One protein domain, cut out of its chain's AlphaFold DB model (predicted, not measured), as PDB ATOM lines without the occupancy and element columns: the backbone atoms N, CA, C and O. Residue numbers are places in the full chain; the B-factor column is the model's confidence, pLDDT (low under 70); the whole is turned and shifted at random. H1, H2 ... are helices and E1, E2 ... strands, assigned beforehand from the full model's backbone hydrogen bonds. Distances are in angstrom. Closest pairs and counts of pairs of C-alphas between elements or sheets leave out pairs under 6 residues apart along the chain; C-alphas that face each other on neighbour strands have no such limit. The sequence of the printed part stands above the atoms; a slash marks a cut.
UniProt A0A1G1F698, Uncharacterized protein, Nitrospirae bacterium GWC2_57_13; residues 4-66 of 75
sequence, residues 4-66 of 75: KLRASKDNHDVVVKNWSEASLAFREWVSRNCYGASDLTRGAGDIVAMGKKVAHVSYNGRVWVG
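AT A GLANCE: This is residues 4 to 66 of the 75 residues of an uncharacterized protein of Nitrospirae bacterium GWC2_57_13 (UniProt A0A1G1F698). A strongly twisted five-stranded sheet has one helix, H1, packed over one face, making two layers. The 63 printed residues include, in chain order, E1 E2 H1 E3 E4 E5; the antiparallel sheet runs E2 E1 E3 E4 E5. The class is mixed; the whole is compact, radius of gyration of the C-alphas 10.3 A, spanning 29 by 20 by 18 A.

IN THESE COORDINATES: E1, residues 4 to 7, begins at C-alpha 4 (-5.486, 30.253, 34.398). E2 is residues 12 to 16, H1 19 to 32 (19.8 A), E3 46 to 49 and E4 52 to 57. E5, residues 63 to 65, ends at C-alpha 65 (-19.253, 32.161, 34.161).

HOW THE PARTS SIT: Within hydrogen-bond range are N 5 and O 14 in the hairpin E1 and E2, 2.8 A, and N 6 and O 46 between E1 and E3, 2.8 A. E3 E4 E5 form a meander, antiparallel neighbours in succession. E2, H1, E3 form a split strand-helix-strand unit, E1 between its strands, with a right-handed crossover. H1 is on the sheet; its closest C-alphas to E4 are Ser 23 and Val 57, 6.2 A. In H1 every O i to N i+4 pair is within range.

THE WHOLE: The printed part has no cut; the link H1 to E3 is long, 13 residues. Residues 7 to 12 and 37 have pLDDT under 70.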
ATOM      1  N   LYS A   4      -6.390  29.152  34.732       77.38
ATOM      2  CA  LYS A   4      -5.486  30.253  34.398       77.38
ATOM      3  C   LYS A   4      -6.288  31.518  34.133       77.38
ATOM      4  O   LYS A   4      -7.111  31.543  33.224       77.38
ATOM      5  N   LEU A   5      -6.048  32.551  34.929       78.69
ATOM      6  CA  LEU A   5      -6.539  33.902  34.709       78.69
ATOM      7  C   LEU A   5      -5.563  34.645  33.799       78.69
ATOM      8  O   LEU A   5      -4.387  34.773  34.131       78.69
ATOM      9  N   ARG A   6      -6.057  35.185  32.688       79.44
ATOM     10  CA  ARG A   6      -5.267  36.024  31.793       79.44
ATOM     11  C   ARG A   6      -5.334  37.482  32.230       79.44
ATOM     12  O   ARG A   6      -6.368  38.137  32.103       79.44
ATOM     13  N   ALA A   7      -4.218  38.006  32.722       63.34
ATOM     14  CA  ALA A   7      -4.058  39.409  33.079       63.34
ATOM     15  C   ALA A   7      -3.260  40.100  31.958       63.34
ATOM     16  O   ALA A   7      -2.062  39.865  31.806       63.34
ATOM     17  N   SER A   8      -3.920  40.855  31.073       63.19
ATOM     18  CA  SER A   8      -3.294  41.253  29.802       63.19
ATOM     19  C   SER A   8      -2.876  42.721  29.722       63.19
ATOM     20  O   SER A   8      -3.717  43.613  29.652       63.19
ATOM     21  N   LYS A   9      -1.564  42.897  29.563       48.34
ATOM     22  CA  LYS A   9      -0.910  43.558  28.414       48.34
ATOM     23  C   LYS A   9       0.345  42.754  28.001       48.34
ATOM     24  O   LYS A   9       0.691  42.726  26.827       48.34
ATOM     25  N   ASP A  10       0.886  41.958  28.937       57.00
ATOM     26  CA  ASP A  10       2.126  41.170  28.794       57.00
ATOM     27  C   ASP A  10       1.933  39.637  28.764       57.00
ATOM     28  O   ASP A  10       2.877  38.883  28.984       57.00
ATOM     29  N   ASN A  11       0.713  39.145  28.504       60.22
ATOM     30  CA  ASN A  11       0.407  37.703  28.440       60.22
ATOM     31  C   ASN A  11       0.716  36.925  29.745       60.22
ATOM     32  O   ASN A  11       1.058  35.741  29.714       60.22
ATOM     33  N   HIS A  12       0.590  37.583  30.902       67.62
ATOM     34  CA  HIS A  12       0.858  36.959  32.193       67.62
ATOM     35  C   HIS A  12      -0.357  36.132  32.643       67.62
ATOM     36  O   HIS A  12      -1.387  36.667  33.064       67.62
ATOM     37  N   ASP A  13      -0.244  34.808  32.538       79.19
ATOM     38  CA  ASP A  13      -1.248  33.879  33.052       79.19
ATOM     39  C   ASP A  13      -1.009  33.647  34.558       79.19
ATOM     40  O   ASP A  13       0.072  33.227  34.975       79.19
ATOM     41  N   VAL A  14      -2.025  33.891  35.386       82.25
ATOM     42  CA  VAL A  14      -2.004  33.630  36.833       82.25
ATOM     43  C   VAL A  14      -2.787  32.357  37.122       82.25
ATOM     44  O   VAL A  14      -3.939  32.221  36.716       82.25
ATOM     45  N   VAL A  15      -2.176  31.407  37.830       84.81
ATOM     46  CA  VAL A  15      -2.884  30.205  38.282       84.81
ATOM     47  C   VAL A  15      -3.795  30.571  39.448       84.81
ATOM     48  O   VAL A  15      -3.331  31.140  40.430       84.81
ATOM     49  N   VAL A  16      -5.075  30.223  39.346       84.44
ATOM     50  CA  VAL A  16      -6.093  30.502  40.370       84.44
ATOM     51  C   VAL A  16      -6.822  29.213  40.742       84.44
ATOM     52  O   VAL A  16      -6.948  28.306  39.919       84.44
ATOM     53  N   LYS A  17      -7.289  29.090  41.986       83.50
ATOM     54  CA  LYS A  17      -7.981  27.883  42.474       83.50
ATOM     55  C   LYS A  17      -9.496  28.021  42.440       83.50
ATOM     56  O   LYS A  17     -10.200  27.024  42.335       83.50
ATOM     57  N   ASN A  18      -9.999  29.245  42.561       84.88
ATOM     58  CA  ASN A  18     -11.426  29.542  42.611       84.88
ATOM     59  C   ASN A  18     -11.730  30.951  42.071       84.88
ATOM     60  O   ASN A  18     -10.831  31.742  41.777       84.88
ATOM     61  N   TRP A  19     -13.019  31.265  41.951       87.25
ATOM     62  CA  TRP A  19     -13.499  32.537  41.405       87.25
ATOM     63  C   TRP A  19     -13.134  33.749  42.262       87.25
ATOM     64  O   TRP A  19     -12.837  34.814  41.720       87.25
ATOM     65  N   SER A  20     -13.128  33.601  43.588       87.31
ATOM     66  CA  SER A  20     -12.758  34.680  44.508       87.31
ATOM     67  C   SER A  20     -11.293  35.077  44.334       87.31
ATOM     68  O   SER A  20     -10.981  36.263  44.263       87.31
ATOM     69  N   GLU A  21     -10.408  34.090  44.191       87.00
ATOM     70  CA  GLU A  21      -8.987  34.301  43.915       87.00
ATOM     71  C   GLU A  21      -8.779  34.946  42.540       87.00
ATOM     72  O   GLU A  21      -8.006  35.891  42.424       87.00
ATOM     73  N   ALA A  22      -9.532  34.524  41.519       87.69
ATOM     74  CA  ALA A  22      -9.495  35.158  40.201       87.69
ATOM     75  C   ALA A  22      -9.925  36.635  40.239       87.69
ATOM     76  O   ALA A  22      -9.270  37.492  39.649       87.69
ATOM     77  N   SER A  23     -10.995  36.947  40.973       90.19
ATOM     78  CA  SER A  23     -11.470  38.321  41.177       90.19
ATOM     79  C   SER A  23     -10.438  39.194  41.891       90.19
ATOM     80  O   SER A  23     -10.200  40.338  41.493       90.19
ATOM     81  N   LEU A  24      -9.812  38.663  42.946       90.25
ATOM     82  CA  LEU A  24      -8.787  39.374  43.703       90.25
ATOM     83  C   LEU A  24      -7.532  39.601  42.854       90.25
ATOM     84  O   LEU A  24      -7.110  40.745  42.700       90.25
ATOM     85  N   ALA A  25      -6.996  38.540  42.247       88.62
ATOM     86  CA  ALA A  25      -5.790  38.598  41.429       88.62
ATOM     87  C   ALA A  25      -5.942  39.571  40.253       88.62
ATOM     88  O   ALA A  25      -5.026  40.341  39.964       88.62
ATOM     89  N   PHE A  26      -7.113  39.590  39.608       89.25
ATOM     90  CA  PHE A  26      -7.373  40.523  38.517       89.25
ATOM     91  C   PHE A  26      -7.398  41.977  38.996       89.25
ATOM     92  O   PHE A  26      -6.712  42.818  38.420       89.25
ATOM     93  N   ARG A  27      -8.133  42.286  40.073       88.94
ATOM     94  CA  ARG A  27      -8.204  43.655  40.612       88.94
ATOM     95  C   ARG A  27      -6.860  44.148  41.131       88.94
ATOM     96  O   ARG A  27      -6.525  45.310  40.920       88.94
ATOM     97  N   GLU A  28      -6.081  43.279  41.771       88.50
ATOM     98  CA  GLU A  28      -4.717  43.614  42.175       88.50
ATOM     99  C   GLU A  28      -3.850  43.947  40.968       88.50
ATOM    100  O   GLU A  28      -3.164  44.964  40.974       88.50
ATOM    101  N   TRP A  29      -3.897  43.129  39.916       86.19
ATOM    102  CA  TRP A  29      -3.142  43.398  38.700       86.19
ATOM    103  C   TRP A  29      -3.569  44.717  38.037       86.19
ATOM    104  O   TRP A  29      -2.707  45.527  37.702       86.19
ATOM    105  N   VAL A  30      -4.874  44.983  37.922       86.25
ATOM    106  CA  VAL A  30      -5.405  46.259  37.409       86.25
ATOM    107  C   VAL A  30      -4.894  47.438  38.242       86.25
ATOM    108  O   VAL A  30      -4.381  48.408  37.686       86.25
ATOM    109  N   SER A  31      -4.971  47.335  39.574       86.75
ATOM    110  CA  SER A  31      -4.536  48.388  40.496       86.75
ATOM    111  C   SER A  31      -3.029  48.625  40.454       86.75
ATOM    112  O   SER A  31      -2.600  49.773  40.514       86.75
ATOM    113  N   ARG A  32      -2.214  47.566  40.363       85.50
ATOM    114  CA  ARG A  32      -0.744  47.670  40.316       85.50
ATOM    115  C   ARG A  32      -0.251  48.337  39.037       85.50
ATOM    116  O   ARG A  32       0.794  48.974  39.055       85.50
ATOM    117  N   ASN A  33      -0.995  48.184  37.946       82.12
ATOM    118  CA  ASN A  33      -0.650  48.759  36.650       82.12
ATOM    119  C   ASN A  33      -1.401  50.067  36.350       82.12
ATOM    120  O   ASN A  33      -1.258  50.604  35.254       82.12
ATOM    121  N   CYS A  34      -2.187  50.583  37.303       82.56
ATOM    122  CA  CYS A  34      -2.976  51.811  37.164       82.56
ATOM    123  C   CYS A  34      -3.877  51.833  35.914       82.56
ATOM    124  O   CYS A  34      -4.083  52.894  35.323       82.56
ATOM    125  N   TYR A  35      -4.406  50.679  35.496       81.62
ATOM    126  CA  TYR A  35      -5.276  50.604  34.322       81.62
ATOM    127  C   TYR A  35      -6.685  51.101  34.637       81.62
ATOM    128  O   TYR A  35      -7.294  50.683  35.623       81.62
ATOM    129  N   GLY A  36      -7.239  51.935  33.757       78.31
ATOM    130  CA  GLY A  36      -8.670  52.190  33.686       78.31
ATOM    131  C   GLY A  36      -9.403  51.077  32.936       78.31
ATOM    132  O   GLY A  36      -8.809  50.274  32.215       78.31
ATOM    133  N   ALA A  37     -10.732  51.038  33.062       69.62
ATOM    134  CA  ALA A  37     -11.555  50.040  32.373       69.62
ATOM    135  C   ALA A  37     -11.374  50.064  30.839       69.62
ATOM    136  O   ALA A  37     -11.446  49.019  30.197       69.62
ATOM    137  N   SER A  38     -11.109  51.242  30.266       71.19
ATOM    138  CA  SER A  38     -10.869  51.441  28.831       71.19
ATOM    139  C   SER A  38      -9.458  51.053  28.371       71.19
ATOM    140  O   SER A  38      -9.242  50.927  27.170       71.19
ATOM    141  N   ASP A  39      -8.521  50.837  29.299       77.75
ATOM    142  CA  ASP A  39      -7.125  50.489  28.998       77.75
ATOM    143  C   ASP A  39      -6.897  48.972  28.927       77.75
ATOM    144  O   ASP A  39      -5.822  48.506  28.542       77.75
ATOM    145  N   LEU A  40      -7.909  48.185  29.305       77.69
ATOM    146  CA  LEU A  40      -7.844  46.732  29.296       77.69
ATOM    147  C   LEU A  40      -7.829  46.201  27.863       77.69
ATOM    148  O   LEU A  40      -8.757  46.415  27.081       77.69
ATOM    149  N   THR A  41      -6.789  45.442  27.519       79.12
ATOM    150  CA  THR A  41      -6.727  44.800  26.207       79.12
ATOM    151  C   THR A  41      -7.758  43.677  26.085       79.12
ATOM    152  O   THR A  41      -8.190  43.073  27.068       79.12
ATOM    153  N   ARG A  42      -8.141  43.358  24.846       78.12
ATOM    154  CA  ARG A  42      -9.085  42.275  24.546       78.12
ATOM    155  C   ARG A  42      -8.612  40.956  25.177       78.12
ATOM    156  O   ARG A  42      -7.518  40.489  24.881       78.12
ATOM    157  N   GLY A  43      -9.458  40.356  26.013       76.31
ATOM    158  CA  GLY A  43      -9.158  39.109  26.728       76.31
ATOM    159  C   GLY A  43      -8.578  39.289  28.137       76.31
ATOM    160  O   GLY A  43      -8.345  38.287  28.812       76.31
ATOM    161  N   ALA A  44      -8.379  40.527  28.609       84.62
ATOM    162  CA  ALA A  44      -8.091  40.795  30.018       84.62
ATOM    163  C   ALA A  44      -9.220  40.242  30.893       84.62
ATOM    164  O   ALA A  44     -10.389  40.531  30.644       84.62
ATOM    165  N   GLY A  45      -8.876  39.463  31.914       87.06
ATOM    166  CA  GLY A  45      -9.848  38.879  32.831       87.06
ATOM    167  C   GLY A  45     -10.444  37.560  32.341       87.06
ATOM    168  O   GLY A  45     -11.219  36.948  33.071       87.06
ATOM    169  N   ASP A  46     -10.085  37.069  31.151       89.94
ATOM    170  CA  ASP A  46     -10.523  35.745  30.710       89.94
ATOM    171  C   ASP A  46      -9.905  34.651  31.584       89.94
ATOM    172  O   ASP A  46      -8.698  34.619  31.827       89.94
ATOM    173  N   ILE A  47     -10.746  33.724  32.036       87.31
ATOM    174  CA  ILE A  47     -10.318  32.523  32.741       87.31
ATOM    175  C   ILE A  47     -10.386  31.367  31.757       87.31
ATOM    176  O   ILE A  47     -11.437  31.085  31.177       87.31
ATOM    177  N   VAL A  48      -9.255  30.695  31.581       85.56
ATOM    178  CA  VAL A  48      -9.076  29.590  30.649       85.56
ATOM    179  C   VAL A  48      -8.775  28.312  31.426       85.56
ATOM    180  O   VAL A  48      -7.924  28.289  32.316       85.56
ATOM    181  N   ALA A  49      -9.448  27.227  31.054       82.38
ATOM    182  CA  ALA A  49      -9.164  25.874  31.514       82.38
ATOM    183  C   ALA A  49      -9.076  24.948  30.295       82.38
ATOM    184  O   ALA A  49      -9.890  25.047  29.382       82.38
ATOM    185  N   MET A  50      -8.060  24.076  30.240       81.44
ATOM    186  CA  MET A  50      -7.832  23.172  29.094       81.44
ATOM    187  C   MET A  50      -7.822  23.891  27.724       81.44
ATOM    188  O   MET A  50      -8.313  23.373  26.727       81.44
ATOM    189  N   GLY A  51      -7.299  25.121  27.674       79.12
ATOM    190  CA  GLY A  51      -7.247  25.924  26.446       79.12
ATOM    191  C   GLY A  51      -8.579  26.550  26.012       79.12
ATOM    192  O   GLY A  51      -8.605  27.253  25.006       79.12
ATOM    193  N   LYS A  52      -9.669  26.354  26.767       82.19
ATOM    194  CA  LYS A  52     -10.984  26.962  26.508       82.19
ATOM    195  C   LYS A  52     -11.319  28.018  27.557       82.19
ATOM    196  O   LYS A  52     -11.031  27.837  28.737       82.19
ATOM    197  N   LYS A  53     -11.939  29.121  27.132       85.88
ATOM    198  CA  LYS A  53     -12.475  30.138  28.045       85.88
ATOM    199  C   LYS A  53     -13.658  29.548  28.813       85.88
ATOM    200  O   LYS A  53     -14.600  29.069  28.193       85.88
ATOM    201  N   VAL A  54     -13.598  29.605  30.139       88.06
ATOM    202  CA  VAL A  54     -14.634  29.076  31.043       88.06
ATOM    203  C   VAL A  54     -15.346  30.174  31.829       88.06
ATOM    204  O   VAL A  54     -16.498  30.018  32.219       88.06
ATOM    205  N   ALA A  55     -14.683  31.310  32.043       90.06
ATOM    206  CA  ALA A  55     -15.262  32.458  32.725       90.06
ATOM    207  C   ALA A  55     -14.540  33.753  32.325       90.06
ATOM    208  O   ALA A  55     -13.544  33.737  31.597       90.06
ATOM    209  N   HIS A  56     -15.058  34.884  32.788       91.25
ATOM    210  CA  HIS A  56     -14.483  36.205  32.587       91.25
ATOM    211  C   HIS A  56     -14.647  37.059  33.847       91.25
ATOM    212  O   HIS A  56     -15.743  37.155  34.390       91.25
ATOM    213  N   VAL A  57     -13.578  37.702  34.300       91.56
ATOM    214  CA  VAL A  57     -13.593  38.671  35.396       91.56
ATOM    215  C   VAL A  57     -13.675  40.071  34.800       91.56
ATOM    216  O   VAL A  57     -12.744  40.521  34.139       91.56
ATOM    217  N   SER A  58     -14.776  40.777  35.043       88.62
ATOM    218  CA  SER A  58     -14.897  42.177  34.640       88.62
ATOM    219  C   SER A  58     -14.061  43.085  35.545       88.62
ATOM    220  O   SER A  58     -13.737  42.730  36.676       88.62
ATOM    221  N   TYR A  59     -13.750  44.295  35.072       85.56
ATOM    222  CA  TYR A  59     -12.934  45.301  35.775       85.56
ATOM    223  C   TYR A  59     -13.297  45.498  37.262       85.56
ATOM    224  O   TYR A  59     -12.428  45.605  38.120       85.56
ATOM    225  N   ASN A  60     -14.591  45.481  37.590       86.00
ATOM    226  CA  ASN A  60     -15.093  45.620  38.960       86.00
ATOM    227  C   ASN A  60     -14.943  44.354  39.834       86.00
ATOM    228  O   ASN A  60     -15.436  44.325  40.959       86.00
ATOM    229  N   GLY A  61     -14.305  43.297  39.330       85.88
ATOM    230  CA  GLY A  61     -14.116  42.022  40.019       85.88
ATOM    231  C   GLY A  61     -15.310  41.068  39.950       85.88
ATOM    232  O   GLY A  61     -15.254  40.005  40.570       85.88
ATOM    233  N   ARG A  62     -16.389  41.394  39.224       89.50
ATOM    234  CA  ARG A  62     -17.494  40.446  39.011       89.50
ATOM    235  C   ARG A  62     -17.047  39.339  38.054       89.50
ATOM    236  O   ARG A  62     -16.462  39.609  37.010       89.50
ATOM    237  N   VAL A  63     -17.345  38.094  38.414       90.50
ATOM    238  CA  VAL A  63     -17.044  36.918  37.591       90.50
ATOM    239  C   VAL A  63     -18.294  36.515  36.815       90.50
ATOM    240  O   VAL A  63     -19.355  36.309  37.398       90.50
ATOM    241  N   TRP A  64     -18.149  36.412  35.502       89.50
ATOM    242  CA  TRP A  64     -19.151  35.955  34.552       89.50
ATOM    243  C   TRP A  64     -18.748  34.561  34.094       89.50
ATOM    244  O   TRP A  64     -17.771  34.399  33.363       89.50
ATOM    245  N   VAL A  65     -19.463  33.551  34.573       87.81
ATOM    246  CA  VAL A  65     -19.253  32.161  34.161       87.81
ATOM    247  C   VAL A  65     -20.050  31.945  32.875       87.81
ATOM    248  O   VAL A  65     -21.211  32.347  32.806       87.81
ATOM    249  N   GLY A  66     -19.411  31.403  31.833       73.69
ATOM    250  CA  GLY A  66     -20.124  31.004  30.615       73.69
ATOM    251  C   GLY A  66     -21.031  29.799  30.880       73.69
ATOM    252  O   GLY A  66     -20.938  29.195  31.948       73.69
TER     253      GLY A  66